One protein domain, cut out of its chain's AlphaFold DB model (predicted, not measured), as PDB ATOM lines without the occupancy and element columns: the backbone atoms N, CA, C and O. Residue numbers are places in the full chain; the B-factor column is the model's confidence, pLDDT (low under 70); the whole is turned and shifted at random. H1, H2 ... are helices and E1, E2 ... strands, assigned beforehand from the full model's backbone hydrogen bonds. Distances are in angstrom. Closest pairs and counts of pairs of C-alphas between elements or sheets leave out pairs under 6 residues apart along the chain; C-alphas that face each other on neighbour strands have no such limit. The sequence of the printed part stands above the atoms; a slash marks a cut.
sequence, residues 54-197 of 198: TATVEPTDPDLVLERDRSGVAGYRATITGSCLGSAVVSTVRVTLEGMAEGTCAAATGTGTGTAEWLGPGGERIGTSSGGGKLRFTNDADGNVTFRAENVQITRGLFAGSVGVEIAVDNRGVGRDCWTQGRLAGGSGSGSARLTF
ATOM      1  N   THR A  54      34.843  40.958   8.808       80.88
ATOM      2  CA  THR A  54      36.197  40.719   9.289       80.88
ATOM      3  C   THR A  54      36.201  39.956  10.599       80.88
ATOM      4  O   THR A  54      35.214  39.935  11.335       80.88
ATOM      5  N   ALA A  55      37.325  39.314  10.884       77.75
ATOM      6  CA  ALA A  55      37.585  38.692  12.164       77.75
ATOM      7  C   ALA A  55      38.983  39.050  12.659       77.75
ATOM      8  O   ALA A  55      39.911  39.187  11.863       77.75
ATOM      9  N   THR A  56      39.127  39.161  13.970       78.44
ATOM     10  CA  THR A  56      40.399  39.208  14.685       78.44
ATOM     11  C   THR A  56      40.448  38.044  15.663       78.44
ATOM     12  O   THR A  56      39.423  37.653  16.214       78.44
ATOM     13  N   VAL A  57      41.621  37.451  15.852       77.31
ATOM     14  CA  VAL A  57      41.880  36.359  16.791       77.31
ATOM     15  C   VAL A  57      43.058  36.771  17.650       77.31
ATOM     16  O   VAL A  57      44.120  37.075  17.126       77.31
ATOM     17  N   GLU A  58      42.901  36.770  18.960       80.62
ATOM     18  CA  GLU A  58      43.934  37.190  19.905       80.62
ATOM     19  C   GLU A  58      44.181  36.069  20.916       80.62
ATOM     20  O   GLU A  58      43.214  35.421  21.326       80.62
ATOM     21  N   PRO A  59      45.432  35.811  21.333       79.62
ATOM     22  CA  PRO A  59      45.691  34.896  22.435       79.62
ATOM     23  C   PRO A  59      45.125  35.488  23.731       79.62
ATOM     24  O   PRO A  59      45.285  36.678  23.998       79.62
ATOM     25  N   THR A  60      44.455  34.671  24.543       83.81
ATOM     26  CA  THR A  60      43.915  35.117  25.845       83.81
ATOM     27  C   THR A  60      44.845  34.828  27.009       83.81
ATOM     28  O   THR A  60      44.690  35.434  28.064       83.81
ATOM     29  N   ASP A  61      45.782  33.902  26.824       79.44
ATOM     30  CA  ASP A  61      46.767  33.511  27.822       79.44
ATOM     31  C   ASP A  61      48.130  33.352  27.124       79.44
ATOM     32  O   ASP A  61      48.241  32.522  26.219       79.44
ATOM     33  N   PRO A  62      49.146  34.160  27.476       72.44
ATOM     34  CA  PRO A  62      50.462  34.095  26.847       72.44
ATOM     35  C   PRO A  62      51.270  32.844  27.228       72.44
ATOM     36  O   PRO A  62      52.236  32.529  26.527       72.44
ATOM     37  N   ASP A  63      50.894  32.140  28.299       77.81
ATOM     38  CA  ASP A  63      51.586  30.934  28.768       77.81
ATOM     39  C   ASP A  63      51.071  29.668  28.065       77.81
ATOM     40  O   ASP A  63      51.773  28.655  27.992       77.81
ATOM     41  N   LEU A  64      49.861  29.727  27.499       78.94
ATOM     42  CA  LEU A  64      49.237  28.641  26.745       78.94
ATOM     43  C   LEU A  64      49.454  28.844  25.242       78.94
ATOM     44  O   LEU A  64      48.803  29.670  24.600       78.94
ATOM     45  N   VAL A  65      50.360  28.051  24.668       76.62
ATOM     46  CA  VAL A  65      50.727  28.113  23.251       76.62
ATOM     47  C   VAL A  65      50.547  26.768  22.542       76.62
ATOM     48  O   VAL A  65      50.758  25.698  23.111       76.62
ATOM     49  N   LEU A  66      50.190  26.827  21.256       78.56
ATOM     50  CA  LEU A  66      50.306  25.680  20.356       78.56
ATOM     51  C   LEU A  66      51.752  25.568  19.880       78.56
ATOM     52  O   LEU A  66      52.286  26.533  19.334       78.56
ATOM     53  N   GLU A  67      52.353  24.394  20.060       77.81
ATOM     54  CA  GLU A  67      53.698  24.104  19.571       77.81
ATOM     55  C   GLU A  67      53.661  23.572  18.131       77.81
ATOM     56  O   GLU A  67      52.652  23.057  17.637       77.81
ATOM     57  N   ARG A  68      54.796  23.687  17.434       78.50
ATOM     58  CA  ARG A  68      54.920  23.259  16.036       78.50
ATOM     59  C   ARG A  68      54.738  21.752  15.870       78.50
ATOM     60  O   ARG A  68      53.872  21.313  15.118       78.50
ATOM     61  N   ASP A  69      55.564  20.985  16.574       79.50
ATOM     62  CA  ASP A  69      55.705  19.536  16.381       79.50
ATOM     63  C   ASP A  69      55.136  18.724  17.560       79.50
ATOM     64  O   ASP A  69      55.275  17.501  17.616       79.50
ATOM     65  N   ARG A  70      54.488  19.391  18.520       81.38
ATOM     66  CA  ARG A  70      53.899  18.774  19.712       81.38
ATOM     67  C   ARG A  70      52.522  19.367  19.984       81.38
ATOM     68  O   ARG A  70      52.283  20.541  19.718       81.38
ATOM     69  N   SER A  71      51.620  18.540  20.509       83.88
ATOM     70  CA  SER A  71      50.317  19.023  20.961       83.88
ATOM     71  C   SER A  71      50.490  19.975  22.143       83.88
ATOM     72  O   SER A  71      51.162  19.631  23.118       83.88
ATOM     73  N   GLY A  72      49.879  21.147  22.051       85.69
ATOM     74  CA  GLY A  72      49.778  22.139  23.111       85.69
ATOM     75  C   GLY A  72      48.341  22.622  23.261       85.69
ATOM     76  O   GLY A  72      47.426  22.127  22.599       85.69
ATOM     77  N   VAL A  73      48.152  23.614  24.123       86.81
ATOM     78  CA  VAL A  73      46.863  24.271  24.353       86.81
ATOM     79  C   VAL A  73      47.073  25.765  24.194       86.81
ATOM     80  O   VAL A  73      48.044  26.284  24.724       86.81
ATOM     81  N   ALA A  74      46.167  26.453  23.506       83.62
ATOM     82  CA  ALA A  74      46.148  27.909  23.441       83.62
ATOM     83  C   ALA A  74      44.760  28.458  23.757       83.62
ATOM     84  O   ALA A  74      43.751  27.995  23.216       83.62
ATOM     85  N   GLY A  75      44.723  29.472  24.616       85.62
ATOM     86  CA  GLY A  75      43.536  30.290  24.818       85.62
ATOM     87  C   GLY A  75      43.407  31.326  23.704       85.62
ATOM     88  O   GLY A  75      44.404  31.920  23.295       85.62
ATOM     89  N   TYR A  76      42.193  31.565  23.214       80.56
ATOM     90  CA  TYR A  76      41.942  32.558  22.174       80.56
ATOM     91  C   TYR A  76      40.652  33.343  22.413       80.56
ATOM     92  O   TYR A  76      39.689  32.859  23.011       80.56
ATOM     93  N   ARG A  77      40.625  34.550  21.852       86.25
ATOM     94  CA  ARG A  77      39.469  35.431  21.708       86.25
ATOM     95  C   ARG A  77      39.332  35.773  20.235       86.25
ATOM     96  O   ARG A  77      40.175  36.466  19.678       86.25
ATOM     97  N   ALA A  78      38.276  35.288  19.601       79.75
ATOM     98  CA  ALA A  78      37.916  35.646  18.241       79.75
ATOM     99  C   ALA A  78      36.813  36.709  18.266       79.75
ATOM    100  O   ALA A  78      35.728  36.454  18.787       79.75
ATOM    101  N   THR A  79      37.063  37.881  17.689       84.31
ATOM    102  CA  THR A  79      36.044  38.916  17.470       84.31
ATOM    103  C   THR A  79      35.725  38.996  15.988       84.31
ATOM    104  O   THR A  79      36.613  39.163  15.165       84.31
ATOM    105  N   ILE A  80      34.454  38.892  15.630       79.38
ATOM    106  CA  ILE A  80      33.963  38.819  14.256       79.38
ATOM    107  C   ILE A  80      32.978  39.957  14.072       79.38
ATOM    108  O   ILE A  80      32.021  40.060  14.829       79.38
ATOM    109  N   THR A  81      33.177  40.804  13.071       85.19
ATOM    110  CA  THR A  81      32.228  41.863  12.719       85.19
ATOM    111  C   THR A  81      31.784  41.658  11.284       85.19
ATOM    112  O   THR A  81      32.607  41.695  10.376       85.19
ATOM    113  N   GLY A  82      30.491  41.427  11.069       86.31
ATOM    114  CA  GLY A  82      29.921  41.162   9.752       86.31
ATOM    115  C   GLY A  82      28.765  42.094   9.425       86.31
ATOM    116  O   GLY A  82      27.840  42.219  10.221       86.31
ATOM    117  N   SER A  83      28.780  42.688   8.237       87.50
ATOM    118  CA  SER A  83      27.640  43.401   7.663       87.50
ATOM    119  C   SER A  83      26.675  42.404   7.028       87.50
ATOM    120  O   SER A  83      27.070  41.582   6.197       87.50
ATOM    121  N   CYS A  84      25.412  42.462   7.428       85.50
ATOM    122  CA  CYS A  84      24.357  41.551   7.014       85.50
ATOM    123  C   CYS A  84      23.534  42.176   5.889       85.50
ATOM    124  O   CYS A  84      22.924  43.231   6.052       85.50
ATOM    125  N   LEU A  85      23.529  41.530   4.724       74.62
ATOM    126  CA  LEU A  85      22.797  42.029   3.562       74.62
ATOM    127  C   LEU A  85      21.327  41.603   3.632       74.62
ATOM    128  O   LEU A  85      21.010  40.489   4.046       74.62
ATOM    129  N   GLY A  86      20.432  42.483   3.181       67.81
ATOM    130  CA  GLY A  86      19.014  42.165   2.982       67.81
ATOM    131  C   GLY A  86      18.120  42.267   4.220       67.81
ATOM    132  O   GLY A  86      16.918  42.059   4.094       67.81
ATOM    133  N   SER A  87      18.654  42.624   5.393       71.31
ATOM    134  CA  SER A  87      17.848  42.911   6.584       71.31
ATOM    135  C   SER A  87      17.764  44.416   6.831       71.31
ATOM    136  O   SER A  87      18.779  45.090   6.970       71.31
ATOM    137  N   ALA A  88      16.539  44.942   6.908       70.44
ATOM    138  CA  ALA A  88      16.281  46.336   7.289       70.44
ATOM    139  C   ALA A  88      16.416  46.571   8.805       70.44
ATOM    140  O   ALA A  88      16.415  47.710   9.261       70.44
ATOM    141  N   VAL A  89      16.508  45.485   9.575       79.56
ATOM    142  CA  VAL A  89      16.549  45.504  11.036       79.56
ATOM    143  C   VAL A  89      17.974  45.293  11.522       79.56
ATOM    144  O   VAL A  89      18.468  46.087  12.299       79.56
ATOM    145  N   VAL A  90      18.656  44.249  11.054       83.75
ATOM    146  CA  VAL A  90      20.020  43.912  11.482       83.75
ATOM    147  C   VAL A  90      20.970  44.229  10.343       83.75
ATOM    148  O   VAL A  90      21.029  43.490   9.363       83.75
ATOM    149  N   SER A  91      21.728  45.312  10.482       85.62
ATOM    150  CA  SER A  91      22.723  45.716   9.485       85.62
ATOM    151  C   SER A  91      24.079  45.073   9.751       85.62
ATOM    152  O   SER A  91      24.834  44.801   8.820       85.62
ATOM    153  N   THR A  92      24.399  44.840  11.026       89.00
ATOM    154  CA  THR A  92      25.715  44.383  11.463       89.00
ATOM    155  C   THR A  92      25.574  43.434  12.644       89.00
ATOM    156  O   THR A  92      24.754  43.637  13.538       89.00
ATOM    157  N   VAL A  93      26.404  42.400  12.660       86.50
ATOM    158  CA  VAL A  93      26.562  41.487  13.788       86.50
ATOM    159  C   VAL A  93      28.002  41.548  14.256       86.50
ATOM    160  O   VAL A  93      28.920  41.432  13.442       86.50
ATOM    161  N   ARG A  94      28.196  41.693  15.565       87.56
ATOM    162  CA  ARG A  94      29.500  41.523  16.204       87.56
ATOM    163  C   ARG A  94      29.464  40.301  17.107       87.56
ATOM    164  O   ARG A  94      28.720  40.295  18.075       87.56
ATOM    165  N   VAL A  95      30.251  39.278  16.803       82.50
ATOM    166  CA  VAL A  95      30.369  38.064  17.616       82.50
ATOM    167  C   VAL A  95      31.722  38.050  18.309       82.50
ATOM    168  O   VAL A  95      32.738  38.191  17.642       82.50
ATOM    169  N   THR A  96      31.746  37.817  19.613       87.00
ATOM    170  CA  THR A  96      32.976  37.562  20.367       87.00
ATOM    171  C   THR A  96      32.914  36.148  20.909       87.00
ATOM    172  O   THR A  96      31.968  35.827  21.622       87.00
ATOM    173  N   LEU A  97      33.892  35.308  20.572       83.12
ATOM    174  CA  LEU A  97      34.026  33.930  21.040       83.12
ATOM    175  C   LEU A  97      35.353  33.771  21.774       83.12
ATOM    176  O   LEU A  97      36.407  34.062  21.219       83.12
ATOM    177  N   GLU A  98      35.306  33.262  22.994       88.94
ATOM    178  CA  GLU A  98      36.477  32.963  23.810       88.94
ATOM    179  C   GLU A  98      36.511  31.483  24.149       88.94
ATOM    180  O   GLU A  98      35.479  30.878  24.459       88.94
ATOM    181  N   GLY A  99      37.694  30.888  24.085       88.12
ATOM    182  CA  GLY A  99      37.839  29.465  24.318       88.12
ATOM    183  C   GLY A  99      39.279  29.001  24.383       88.12
ATOM    184  O   GLY A  99      40.218  29.792  24.380       88.12
ATOM    185  N   MET A 100      39.425  27.681  24.426       87.38
ATOM    186  CA  MET A 100      40.711  26.997  24.354       87.38
ATOM    187  C   MET A 100      40.722  26.081  23.141       87.38
ATOM    188  O   MET A 100      39.686  25.509  22.785       87.38
ATOM    189  N   ALA A 101      41.872  25.981  22.483       86.00
ATOM    190  CA  ALA A 101      42.139  25.049  21.398       86.00
ATOM    191  C   ALA A 101      43.319  24.163  21.775       86.00
ATOM    192  O   ALA A 101      44.301  24.648  22.326       86.00
ATOM    193  N   GLU A 102      43.219  22.881  21.446       88.69
ATOM    194  CA  GLU A 102      44.274  21.892  21.620       88.69
ATOM    195  C   GLU A 102      44.722  21.368  20.254       88.69
ATOM    196  O   GLU A 102      43.906  21.181  19.341       88.69
ATOM    197  N   GLY A 103      46.021  21.136  20.106       88.88
ATOM    198  CA  GLY A 103      46.609  20.549  18.910       88.88
ATOM    199  C   GLY A 103      47.986  21.118  18.615       88.88
ATOM    200  O   GLY A 103      48.710  21.528  19.517       88.88
ATOM    201  N   THR A 104      48.352  21.144  17.341       85.38
ATOM    202  CA  THR A 104      49.642  21.672  16.883       85.38
ATOM    203  C   THR A 104      49.449  22.961  16.098       85.38
ATOM    204  O   THR A 104      48.328  23.341  15.752       85.38
ATOM    205  N   CYS A 105      50.554  23.608  15.731       78.56
ATOM    206  CA  CYS A 105      50.524  24.749  14.821       78.56
ATOM    207  C   CYS A 105      49.842  24.458  13.482       78.56
ATOM    208  O   CYS A 105      49.287  25.384  12.904       78.56
ATOM    209  N   ALA A 106      49.879  23.218  12.979       80.06
ATOM    210  CA  ALA A 106      49.259  22.854  11.702       80.06
ATOM    211  C   ALA A 106      47.731  22.737  11.815       80.06
ATOM    212  O   ALA A 106      46.986  23.112  10.906       80.06
ATOM    213  N   ALA A 107      47.254  22.204  12.938       85.25
ATOM    214  CA  ALA A 107      45.838  22.012  13.186       85.25
ATOM    215  C   ALA A 107      45.553  21.963  14.686       85.25
ATOM    216  O   ALA A 107      46.117  21.140  15.409       85.25
ATOM    217  N   ALA A 108      44.596  22.779  15.119       83.75
ATOM    218  CA  ALA A 108      44.079  22.755  16.474       83.75
ATOM    219  C   ALA A 108      42.555  22.820  16.475       83.75
ATOM    220  O   ALA A 108      41.912  23.418  15.607       83.75
ATOM    221  N   THR A 109      41.959  22.161  17.459       88.31
ATOM    222  CA  THR A 109      40.514  22.135  17.653       88.31
ATOM    223  C   THR A 109      40.202  22.570  19.066       88.31
ATOM    224  O   THR A 109      40.857  22.166  20.017       88.31
ATOM    225  N   GLY A 110      39.180  23.395  19.198       85.00
ATOM    226  CA  GLY A 110      38.772  23.958  20.460       85.00
ATOM    227  C   GLY A 110      37.272  24.069  20.592       85.00
ATOM    228  O   GLY A 110      36.501  23.783  19.674       85.00
ATOM    229  N   THR A 111      36.865  24.541  21.755       86.31
ATOM    230  CA  THR A 111      35.497  24.980  22.009       86.31
ATOM    231  C   THR A 111      35.542  26.382  22.565       86.31
ATOM    232  O   THR A 111      36.417  26.690  23.376       86.31
ATOM    233  N   GLY A 112      34.593  27.206  22.144       84.00
ATOM    234  CA  GLY A 112      34.453  28.565  22.633       84.00
ATOM    235  C   GLY A 112      33.024  28.867  23.041       84.00
ATOM    236  O   GLY A 112      32.069  28.287  22.520       84.00
ATOM    237  N   THR A 113      32.888  29.801  23.969       88.62
ATOM    238  CA  THR A 113      31.617  30.425  24.334       88.62
ATOM    239  C   THR A 113      31.702  31.911  24.064       88.62
ATOM    240  O   THR A 113      32.790  32.467  23.949       88.62
ATOM    241  N   GLY A 114      30.565  32.569  23.917       85.94
ATOM    242  CA  GLY A 114      30.602  33.963  23.549       85.94
ATOM    243  C   GLY A 114      29.261  34.632  23.391       85.94
ATOM    244  O   GLY A 114      28.204  34.088  23.730       85.94
ATOM    245  N   THR A 115      29.331  35.850  22.879       87.38
ATOM    246  CA  THR A 115      28.201  36.752  22.711       87.38
ATOM    247  C   THR A 115      28.119  37.239  21.274       87.38
ATOM    248  O   THR A 115      29.124  37.360  20.583       87.38
ATOM    249  N   ALA A 116      26.903  37.513  20.818       85.69
ATOM    250  CA  ALA A 116      26.635  38.205  19.572       85.69
ATOM    251  C   ALA A 116      25.840  39.475  19.878       85.69
ATOM    252  O   ALA A 116      24.768  39.416  20.479       85.69
ATOM    253  N   GLU A 117      26.371  40.622  19.480       89.75
ATOM    254  CA  GLU A 117      25.679  41.902  19.475       89.75
ATOM    255  C   GLU A 117      25.044  42.128  18.102       89.75
ATOM    256  O   GLU A 117      25.707  42.017  17.067       89.75
ATOM    257  N   TRP A 118      23.756  42.462  18.104       87.75
ATOM    258  CA  TRP A 118      22.981  42.756  16.899       87.75
ATOM    259  C   TRP A 118      22.825  44.262  16.779       87.75
ATOM    260  O   TRP A 118      22.287  44.899  17.690       87.75
ATOM    261  N   LEU A 119      23.301  44.829  15.675       89.56
ATOM    262  CA  LEU A 119      23.316  46.266  15.447       89.56
ATOM    263  C   LEU A 119      22.398  46.638  14.283       89.56
ATOM    264  O   LEU A 119      22.368  45.962  13.247       89.56
ATOM    265  N   GLY A 120      21.662  47.730  14.467       89.25
ATOM    266  CA  GLY A 120      20.773  48.288  13.461       89.25
ATOM    267  C   GLY A 120      21.487  49.146  12.426       89.25
ATOM    268  O   GLY A 120      22.712  49.300  12.472       89.25
ATOM    269  N   PRO A 121      20.759  49.688  11.438       85.50
ATOM    270  CA  PRO A 121      21.337  50.502  10.369       85.50
ATOM    271  C   PRO A 121      22.088  51.748  10.861       85.50
ATOM    272  O   PRO A 121      23.027  52.178  10.198       85.50
ATOM    273  N   GLY A 122      21.715  52.304  12.019       84.69
ATOM    274  CA  GLY A 122      22.393  53.443  12.646       84.69
ATOM    275  C   GLY A 122      23.543  53.054  13.584       84.69
ATOM    276  O   GLY A 122      24.131  53.928  14.218       84.69
ATOM    277  N   GLY A 123      23.871  51.761  13.689       85.94
ATOM    278  CA  GLY A 123      24.873  51.237  14.621       85.94
ATOM    279  C   GLY A 123      24.370  51.082  16.060       85.94
ATOM    280  O   GLY A 123      25.135  50.681  16.939       85.94
ATOM    281  N   GLU A 124      23.096  51.369  16.320       90.88
ATOM    282  CA  GLU A 124      22.466  51.164  17.615       90.88
ATOM    283  C   GLU A 124      22.351  49.675  17.950       90.88
ATOM    284  O   GLU A 124      22.072  48.837  17.091       90.88
ATOM    285  N   ARG A 125      22.543  49.331  19.225       90.81
ATOM    286  CA  ARG A 125      22.400  47.949  19.681       90.81
ATOM    287  C   ARG A 125      20.924  47.584  19.808       90.81
ATOM    288  O   ARG A 125      20.231  48.108  20.676       90.81
ATOM    289  N   ILE A 126      20.489  46.622  19.002       87.81
ATOM    290  CA  ILE A 126      19.125  46.074  18.998       87.81
ATOM    291  C   ILE A 126      18.981  44.993  20.065       87.81
ATOM    292  O   ILE A 126      17.941  44.864  20.706       87.81
ATOM    293  N   GLY A 127      20.043  44.229  20.304       86.88
ATOM    294  CA  GLY A 127      20.065  43.266  21.389       86.88
ATOM    295  C   GLY A 127      21.339  42.452  21.427       86.88
ATOM    296  O   GLY A 127      22.290  42.697  20.682       86.88
ATOM    297  N   THR A 128      21.331  41.464  22.312       87.56
ATOM    298  CA  THR A 128      22.439  40.538  22.497       87.56
ATOM    299  C   THR A 128      21.942  39.103  22.533       87.56
ATOM    300  O   THR A 128      20.828  38.807  22.968       87.56
ATOM    301  N   SER A 129      22.799  38.218  22.058       86.75
ATOM    302  CA  SER A 129      22.659  36.773  22.088       86.75
ATOM    303  C   SER A 129      23.900  36.172  22.740       86.75
ATOM    304  O   SER A 129      24.975  36.764  22.676       86.75
ATOM    305  N   SER A 130      23.779  35.009  23.368       86.81
ATOM    306  CA  SER A 130      24.918  34.269  23.910       86.81
ATOM    307  C   SER A 130      24.848  32.789  23.570       86.81
ATOM    308  O   SER A 130      23.776  32.198  23.413       86.81
ATOM    309  N   GLY A 131      26.017  32.184  23.407       84.25
ATOM    310  CA  GLY A 131      26.134  30.859  22.829       84.25
ATOM    311  C   GLY A 131      27.525  30.268  22.939       84.25
ATOM    312  O   GLY A 131      28.406  30.818  23.594       84.25
ATOM    313  N   GLY A 132      27.715  29.136  22.279       82.62
ATOM    314  CA  GLY A 132      29.007  28.476  22.183       82.62
ATOM    315  C   GLY A 132      29.038  27.476  21.044       82.62
ATOM    316  O   GLY A 132      28.006  27.154  20.462       82.62
ATOM    317  N   GLY A 133      30.228  27.011  20.695       80.44
ATOM    318  CA  GLY A 133      30.412  26.095  19.583       80.44
ATOM    319  C   GLY A 133      31.811  25.515  19.529       80.44
ATOM    320  O   GLY A 133      32.686  25.834  20.341       80.44
ATOM    321  N   LYS A 134      32.015  24.652  18.540       83.25
ATOM    322  CA  LYS A 134      33.318  24.078  18.242       83.25
ATOM    323  C   LYS A 134      34.069  25.027  17.322       83.25
ATOM    324  O   LYS A 134      33.525  25.497  16.329       83.25
ATOM    325  N   LEU A 135      35.326  25.280  17.632       78.31
ATOM    326  CA  LEU A 135      36.197  26.140  16.854       78.31
ATOM    327  C   LEU A 135      37.334  25.309  16.275       78.31
ATOM    328  O   LEU A 135      37.939  24.492  16.964       78.31
ATOM    329  N   ARG A 136      37.598  25.479  14.987       80.88
ATOM    330  CA  ARG A 136      38.647  24.762  14.274       80.88
ATOM    331  C   ARG A 136      39.621  25.761  13.687       80.88
ATOM    332  O   ARG A 136      39.222  26.659  12.950       80.88
ATOM    333  N   PHE A 137      40.889  25.554  13.995       77.25
ATOM    334  CA  PHE A 137      42.007  26.325  13.489       77.25
ATOM    335  C   PHE A 137      42.834  25.410  12.598       77.25
ATOM    336  O   PHE A 137      43.210  24.306  12.998       77.25
ATOM    337  N   THR A 138      43.105  25.853  11.381       79.19
ATOM    338  CA  THR A 138      44.040  25.174  10.484       79.19
ATOM    339  C   THR A 138      44.997  26.194   9.922       79.19
ATOM    340  O   THR A 138      44.574  27.279   9.533       79.19
ATOM    341  N   ASN A 139      46.269  25.839   9.875       76.25
ATOM    342  CA  ASN A 139      47.322  26.682   9.344       76.25
ATOM    343  C   ASN A 139      48.012  25.925   8.214       76.25
ATOM    344  O   ASN A 139      48.376  24.759   8.390       76.25
ATOM    345  N   ASP A 140      48.169  26.559   7.059       74.62
ATOM    346  CA  ASP A 140      48.936  25.963   5.972       74.62
ATOM    347  C   ASP A 140      50.449  26.162   6.168       74.62
ATOM    348  O   ASP A 140      50.911  26.783   7.127       74.62
ATOM    349  N   ALA A 141      51.246  25.586   5.267       69.88
ATOM    350  CA  ALA A 141      52.703  25.689   5.321       69.88
ATOM    351  C   ALA A 141      53.222  27.120   5.078       69.88
ATOM    352  O   ALA A 141      54.356  27.423   5.452       69.88
ATOM    353  N   ASP A 142      52.402  27.996   4.491       70.81
ATOM    354  CA  ASP A 142      52.732  29.397   4.219       70.81
ATOM    355  C   ASP A 142      52.417  30.313   5.416       70.81
ATOM    356  O   ASP A 142      52.772  31.498   5.416       70.81
ATOM    357  N   GLY A 143      51.802  29.767   6.469       67.25
ATOM    358  CA  GLY A 143      51.441  30.502   7.671       67.25
ATOM    359  C   GLY A 143      50.063  31.165   7.600       67.25
ATOM    360  O   GLY A 143      49.791  32.058   8.409       67.25
ATOM    361  N   ASN A 144      49.208  30.773   6.649       71.94
ATOM    362  CA  ASN A 144      47.851  31.299   6.545       71.94
ATOM    363  C   ASN A 144      46.919  30.534   7.482       71.94
ATOM    364  O   ASN A 144      46.809  29.308   7.414       71.94
ATOM    365  N   VAL A 145      46.185  31.266   8.319       72.44
ATOM    366  CA  VAL A 145      45.271  30.675   9.296       72.44
ATOM    367  C   VAL A 145      43.835  30.718   8.786       72.44
ATOM    368  O   VAL A 145      43.271  31.760   8.471       72.44
ATOM    369  N   THR A 146      43.194  29.558   8.763       75.38
ATOM    370  CA  THR A 146      41.748  29.437   8.583       75.38
ATOM    371  C   THR A 146      41.106  29.167   9.934       75.38
ATOM    372  O   THR A 146      41.518  28.259  10.660       75.38
ATOM    373  N   PHE A 147      40.083  29.955  10.261       75.00
ATOM    374  CA  PHE A 147      39.313  29.820  11.488       75.00
ATOM    375  C   PHE A 147      37.865  29.474  11.154       75.00
ATOM    376  O   PHE A 147      37.161  30.205  10.463       75.00
ATOM    377  N   ARG A 148      37.373  28.363  11.683       77.38
ATOM    378  CA  ARG A 148      36.002  27.928  11.438       77.38
ATOM    379  C   ARG A 148      35.257  27.762  12.742       77.38
ATOM    380  O   ARG A 148      35.717  27.037  13.620       77.38
ATOM    381  N   ALA A 149      34.084  28.380  12.834       74.06
ATOM    382  CA  ALA A 149      33.157  28.111  13.917       74.06
ATOM    383  C   ALA A 149      32.097  27.116  13.443       74.06
ATOM    384  O   ALA A 149      31.222  27.419  12.629       74.06
ATOM    385  N   GLU A 150      32.211  25.895  13.944       74.81
ATOM    386  CA  GLU A 150      31.345  24.769  13.639       74.81
ATOM    387  C   GLU A 150      30.306  24.609  14.752       74.81
ATOM    388  O   GLU A 150      30.629  24.629  15.942       74.81
ATOM    389  N   ASN A 151      29.047  24.396  14.364       71.62
ATOM    390  CA  ASN A 151      27.950  24.119  15.294       71.62
ATOM    391  C   ASN A 151      27.812  25.176  16.404       71.62
ATOM    392  O   ASN A 151      27.573  24.825  17.559       71.62
ATOM    393  N   VAL A 152      27.988  26.464  16.081       73.00
ATOM    394  CA  VAL A 152      27.754  27.523  17.066       73.00
ATOM    395  C   VAL A 152      26.267  27.548  17.377       73.00
ATOM    396  O   VAL A 152      25.443  27.732  16.490       73.00
ATOM    397  N   GLN A 153      25.912  27.351  18.634       75.62
ATOM    398  CA  GLN A 153      24.543  27.424  19.106       75.62
ATOM    399  C   GLN A 153      24.382  28.679  19.939       75.62
ATOM    400  O   GLN A 153      25.050  28.851  20.959       75.62
ATOM    401  N   ILE A 154      23.467  29.545  19.521       77.88
ATOM    402  CA  ILE A 154      22.967  30.604  20.377       77.88
ATOM    403  C   ILE A 154      21.909  29.992  21.285       77.88
ATOM    404  O   ILE A 154      20.840  29.580  20.840       77.88
ATOM    405  N   THR A 155      22.227  29.951  22.572       78.62
ATOM    406  CA  THR A 155      21.396  29.315  23.598       78.62
ATOM    407  C   THR A 155      20.448  30.300  24.273       78.62
ATOM    408  O   THR A 155      19.436  29.883  24.831       78.62
ATOM    409  N   ARG A 156      20.762  31.605  24.252       79.88
ATOM    410  CA  ARG A 156      19.969  32.659  24.902       79.88
ATOM    411  C   ARG A 156      20.053  33.982  24.140       79.88
ATOM    412  O   ARG A 156      21.059  34.262  23.495       79.88
ATOM    413  N   GLY A 157      19.035  34.825  24.305       81.44
ATOM    414  CA  GLY A 157      19.031  36.221  23.858       81.44
ATOM    415  C   GLY A 157      18.112  36.494  22.670       81.44
ATOM    416  O   GLY A 157      17.168  35.743  22.444       81.44
ATOM    417  N   LEU A 158      18.373  37.599  21.962       77.12
ATOM    418  CA  LEU A 158      17.464  38.172  20.962       77.12
ATOM    419  C   LEU A 158      17.088  37.180  19.856       77.12
ATOM    420  O   LEU A 158      15.927  37.102  19.478       77.12
ATOM    421  N   PHE A 159      18.052  36.406  19.365       73.88
ATOM    422  CA  PHE A 159      17.803  35.344  18.395       73.88
ATOM    423  C   PHE A 159      18.479  34.063  18.873       73.88
ATOM    424  O   PHE A 159      19.703  34.048  18.960       73.88
ATOM    425  N   ALA A 160      17.711  33.018  19.194       70.00
ATOM    426  CA  ALA A 160      18.219  31.702  19.595       70.00
ATOM    427  C   ALA A 160      18.179  30.720  18.409       70.00
ATOM    428  O   ALA A 160      17.302  30.827  17.556       70.00
ATOM    429  N   GLY A 161      19.137  29.792  18.331       66.56
ATOM    430  CA  GLY A 161      19.257  28.855  17.206       66.56
ATOM    431  C   GLY A 161      20.702  28.562  16.797       66.56
ATOM    432  O   GLY A 161      21.650  28.955  17.477       66.56
ATOM    433  N   SER A 162      20.885  27.854  15.682       57.50
ATOM    434  CA  SER A 162      22.213  27.461  15.190       57.50
ATOM    435  C   SER A 162      22.819  28.507  14.239       57.50
ATOM    436  O   SER A 162      22.147  29.123  13.416       57.50
ATOM    437  N   VAL A 163      24.127  28.709  14.320       64.38
ATOM    438  CA  VAL A 163      24.889  29.666  13.519       64.38
ATOM    439  C   VAL A 163      26.077  28.949  12.884       64.38
ATOM    440  O   VAL A 163      26.852  28.276  13.562       64.38
ATOM    441  N   GLY A 164      26.219  29.090  11.565       61.53
ATOM    442  CA  GLY A 164      27.407  28.658  10.835       61.53
ATOM    443  C   GLY A 164      28.300  29.858  10.547       61.53
ATOM    444  O   GLY A 164      27.845  30.827   9.938       61.53
ATOM    445  N   VAL A 165      29.566  29.811  10.966       61.59
ATOM    446  CA  VAL A 165      30.528  30.879  10.661       61.59
ATOM    447  C   VAL A 165      31.774  30.297  10.009       61.59
ATOM    448  O   VAL A 165      32.421  29.404  10.557       61.59
ATOM    449  N   GLU A 166      32.122  30.831   8.844       65.50
ATOM    450  CA  GLU A 166      33.344  30.493   8.125       65.50
ATOM    451  C   GLU A 166      34.203  31.742   7.956       65.50
ATOM    452  O   GLU A 166      33.774  32.742   7.378       65.50
ATOM    453  N   ILE A 167      35.422  31.706   8.483       61.97
ATOM    454  CA  ILE A 167      36.321  32.854   8.492       61.97
ATOM    455  C   ILE A 167      37.682  32.438   7.939       61.97
ATOM    456  O   ILE A 167      38.279  31.445   8.348       61.97
ATOM    457  N   ALA A 168      38.216  33.254   7.039       64.31
ATOM    458  CA  ALA A 168      39.585  33.132   6.570       64.31
ATOM    459  C   ALA A 168      40.417  34.284   7.151       64.31
ATOM    460  O   ALA A 168      40.175  35.463   6.895       64.31
ATOM    461  N   VAL A 169      41.410  33.962   7.972       61.09
ATOM    462  CA  VAL A 169      42.262  34.965   8.614       61.09
ATOM    463  C   VAL A 169      43.537  35.108   7.782       61.09
ATOM    464  O   VAL A 169      44.510  34.390   7.994       61.09
ATOM    465  N   ASP A 170      43.529  36.022   6.808       55.44
ATOM    466  CA  ASP A 170      44.720  36.321   6.006       55.44
ATOM    467  C   ASP A 170      45.630  37.310   6.747       55.44
ATOM    468  O   ASP A 170      45.609  38.523   6.530       55.44
ATOM    469  N   ASN A 171      46.418  36.773   7.675       56.72
ATOM    470  CA  ASN A 171      47.580  37.464   8.208       56.72
ATOM    471  C   ASN A 171      48.746  36.478   8.297       56.72
ATOM    472  O   ASN A 171      48.809  35.635   9.191       56.72
ATOM    473  N   ARG A 172      49.698  36.624   7.370       52.53
ATOM    474  CA  ARG A 172      50.888  35.768   7.248       52.53
ATOM    475  C   ARG A 172      51.770  35.714   8.504       52.53
ATOM    476  O   ARG A 172      52.630  34.845   8.583       52.53
ATOM    477  N   GLY A 173      51.620  36.637   9.461       50.41
ATOM    478  CA  GLY A 173      52.402  36.649  10.706       50.41
ATOM    479  C   GLY A 173      51.982  35.568  11.712       50.41
ATOM    480  O   GLY A 173      52.833  34.950  12.345       50.41
ATOM    481  N   VAL A 174      50.681  35.281  11.779       55.25
ATOM    482  CA  VAL A 174      50.026  34.391  12.761       55.25
ATOM    483  C   VAL A 174      50.574  32.976  12.669       55.25
ATOM    484  O   VAL A 174      50.997  32.378  13.660       55.25
ATOM    485  N   GLY A 175      50.574  32.439  11.446       57.09
ATOM    486  CA  GLY A 175      51.035  31.093  11.190       57.09
ATOM    487  C   GLY A 175      52.545  31.002  11.030       57.09
ATOM    488  O   GLY A 175      53.107  29.972  11.398       57.09
ATOM    489  N   ARG A 176      53.227  32.064  10.567       58.22
ATOM    490  CA  ARG A 176      54.699  32.077  10.506       58.22
ATOM    491  C   ARG A 176      55.326  31.985  11.881       58.22
ATOM    492  O   ARG A 176      56.265  31.209  12.022       58.22
ATOM    493  N   ASP A 177      54.847  32.720  12.878       64.44
ATOM    494  CA  ASP A 177      55.428  32.640  14.222       64.44
ATOM    495  C   ASP A 177      55.132  31.286  14.880       64.44
ATOM    496  O   ASP A 177      55.999  30.727  15.547       64.44
ATOM    497  N   CYS A 178      54.003  30.649  14.566       67.88
ATOM    498  CA  CYS A 178      53.762  29.271  14.999       67.88
ATOM    499  C   CYS A 178      54.753  28.292  14.343       67.88
ATOM    500  O   CYS A 178      55.395  27.492  15.023       67.88
ATOM    501  N   TRP A 179      54.971  28.401  13.031       69.56
ATOM    502  CA  TRP A 179      55.905  27.534  12.305       69.56
ATOM    503  C   TRP A 179      57.386  27.793  12.610       69.56
ATOM    504  O   TRP A 179      58.202  26.870  12.519       69.56
ATOM    505  N   THR A 180      57.752  29.028  12.949       68.00
ATOM    506  CA  THR A 180      59.151  29.436  13.160       68.00
ATOM    507  C   THR A 180      59.542  29.532  14.633       68.00
ATOM    508  O   THR A 180      60.691  29.250  14.958       68.00
ATOM    509  N   GLN A 181      58.604  29.872  15.520       63.53
ATOM    510  CA  GLN A 181      58.828  30.077  16.958       63.53
ATOM    511  C   GLN A 181      58.072  29.068  17.839       63.53
ATOM    512  O   GLN A 181      58.300  29.027  19.048       63.53
ATOM    513  N   GLY A 182      57.181  28.250  17.264       63.72
ATOM    514  CA  GLY A 182      56.412  27.247  18.002       63.72
ATOM    515  C   GLY A 182      55.321  27.839  18.891       63.72
ATOM    516  O   GLY A 182      55.064  27.282  19.954       63.72
ATOM    517  N   ARG A 183      54.745  28.994  18.519       64.81
ATOM    518  CA  ARG A 183      53.690  29.674  19.289       64.81
ATOM    519  C   ARG A 183      52.656  30.339  18.385       64.81
ATOM    520  O   ARG A 183      53.017  31.004  17.420       64.81
ATOM    521  N   LEU A 184      51.373  30.224  18.727       64.12
ATOM    522  CA  LEU A 184      50.306  30.946  18.031       64.12
ATOM    523  C   LEU A 184      50.319  32.430  18.450       64.12
ATOM    524  O   LEU A 184      50.032  32.747  19.601       64.12
ATOM    525  N   ALA A 185      50.618  33.339  17.522       60.12
ATOM    526  CA  ALA A 185      50.479  34.783  17.716       60.12
ATOM    527  C   ALA A 185      49.188  35.258  17.033       60.12
ATOM    528  O   ALA A 185      48.882  34.788  15.945       60.12
ATOM    529  N   GLY A 186      48.404  36.137  17.664       63.34
ATOM    530  CA  GLY A 186      47.088  36.573  17.165       63.34
ATOM    531  C   GLY A 186      47.078  37.137  15.730       63.34
ATOM    532  O   GLY A 186      48.109  37.553  15.210       63.34
ATOM    533  N   GLY A 187      45.899  37.167  15.094       66.25
ATOM    534  CA  GLY A 187      45.678  37.458  13.674       66.25
ATOM    535  C   GLY A 187      44.423  38.245  13.323       66.25
ATOM    536  O   GLY A 187      43.546  38.454  14.152       66.25
ATOM    537  N   SER A 188      44.308  38.653  12.058       68.00
ATOM    538  CA  SER A 188      43.112  39.301  11.507       68.00
ATOM    539  C   SER A 188      42.853  38.884  10.057       68.00
ATOM    540  O   SER A 188      43.767  38.466   9.355       68.00
ATOM    541  N   GLY A 189      41.598  38.939   9.613       68.25
ATOM    542  CA  GLY A 189      41.233  38.687   8.219       68.25
ATOM    543  C   GLY A 189      39.742  38.830   7.945       68.25
ATOM    544  O   GLY A 189      39.051  39.568   8.646       68.25
ATOM    545  N   SER A 190      39.252  38.170   6.895       70.44
ATOM    546  CA  SER A 190      37.895  38.346   6.366       70.44
ATOM    547  C   SER A 190      37.103  37.041   6.314       70.44
ATOM    548  O   SER A 190      37.641  35.951   6.185       70.44
ATOM    549  N   GLY A 191      35.788  37.121   6.439       68.88
ATOM    550  CA  GLY A 191      34.952  35.937   6.540       68.88
ATOM    551  C   GLY A 191      33.503  36.187   6.182       68.88
ATOM    552  O   GLY A 191      33.072  37.303   5.878       68.88
ATOM    553  N   SER A 192      32.736  35.108   6.247       68.44
ATOM    554  CA  SER A 192      31.295  35.120   6.068       68.44
ATOM    555  C   SER A 192      30.602  34.289   7.143       68.44
ATOM    556  O   SER A 192      31.019  33.190   7.498       68.44
ATOM    557  N   ALA A 193      29.510  34.821   7.670       69.25
ATOM    558  CA  ALA A 193      28.626  34.133   8.587       69.25
ATOM    559  C   ALA A 193      27.291  33.877   7.892       69.25
ATOM    560  O   ALA A 193      26.734  34.766   7.244       69.25
ATOM    561  N   ARG A 194      26.746  32.676   8.067       72.25
ATOM    562  CA  ARG A 194      25.373  32.350   7.691       72.25
ATOM    563  C   ARG A 194      24.614  31.922   8.936       72.25
ATOM    564  O   ARG A 194      24.903  30.892   9.545       72.25
ATOM    565  N   LEU A 195      23.610  32.704   9.299       67.12
ATOM    566  CA  LEU A 195      22.780  32.458  10.466       67.12
ATOM    567  C   LEU A 195      21.488  31.767  10.035       67.12
ATOM    568  O   LEU A 195      20.775  32.254   9.154       67.12
ATOM    569  N   THR A 196      21.208  30.616  10.647       64.19
ATOM    570  CA  THR A 196      20.027  29.802  10.342       64.19
ATOM    571  C   THR A 196      19.298  29.505  11.643       64.19
ATOM    572  O   THR A 196      19.683  28.612  12.390       64.19
ATOM    573  N   PHE A 197      18.248  30.262  11.935       61.81
ATOM    574  CA  PHE A 197      17.444  30.025  13.130       61.81
ATOM    575  C   PHE A 197      16.381  28.973  12.811       61.81
ATOM    576  O   PHE A 197      15.821  28.972  11.713       61.81
TER     577      PHE A 197
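What this domain is: This is residues 54 to 197 of the 198 residues of an uncharacterized protein of Streptomyces sp. M56 (UniProt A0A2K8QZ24). A long, closed barrel of eight slanting strands, E1 to E8, has a short helix, H1, packed outside it near one end. The 144 printed residues hold strands E1 to E7, then H1, then E8; round the ring they run E1 to E8 in number order and back to E1, each neighbour pair antiparallel. The class is mostly strand. The whole is compact, with a radius of gyration of the C-alphas of 15.3 A, yet elongated, spanning 47 by 25 by 22 A.

How they stand to each other: E1, residues 54 to 59, E2, 72 to 85, E3, 92 to 103, E4, 107 to 119, E5, 125 to 139, E6, 145 to 157, and E7, 161 to 169, form a meander, each strand the antiparallel neighbour of the one before. In the hairpin E1 and E2, N 56 and O 79 are 2.8 A apart, within hydrogen-bond range; in the hairpin E4 and E5, N 114 and O 131 are 2.8 A apart. E8, residues 187 to 196, closes the ring by staggered pairing: residues 187 to 190 with E1, N 55 and O 189 at 2.8 A, and 190 to 196 with E7, N 166 and O 192 at 2.9 A. H1, residues 172 to 181, is on the barrel, outside it, at a height over the sheet of 9.8 A, and only just over none of the strands, with 2 C-alphas falling on E6. Its closest C-alpha to E8 is that of Val 174, 5.4 A from Gly 187; to E6, that of Gly 175, 6.1 A from Val 145. In H1, 5 of 6 O i to N i+4 pairs are within hydrogen-bond range.

Where its parts are: E1 begins at C-alpha 54 (36.197, 40.719, 9.289) and is 17.2 A long. E2 to E8 measure 38.8, 32.6, 33.2, 34.4, 30.5, 25.3 and 27.0 A, and H1 13.8 A. E8 ends at C-alpha 196 (20.027, 29.802, 10.342).

The domain as a whole: The C-alphas farthest apart, those of Asp 69 and Ala 88, are 48.5 A apart. The printed part has no cut. The link from E1 to E2 is long, 12 residues. Mean pLDDT of the printed part is 76.8; 38 residues are under 70, among them 161 to 189.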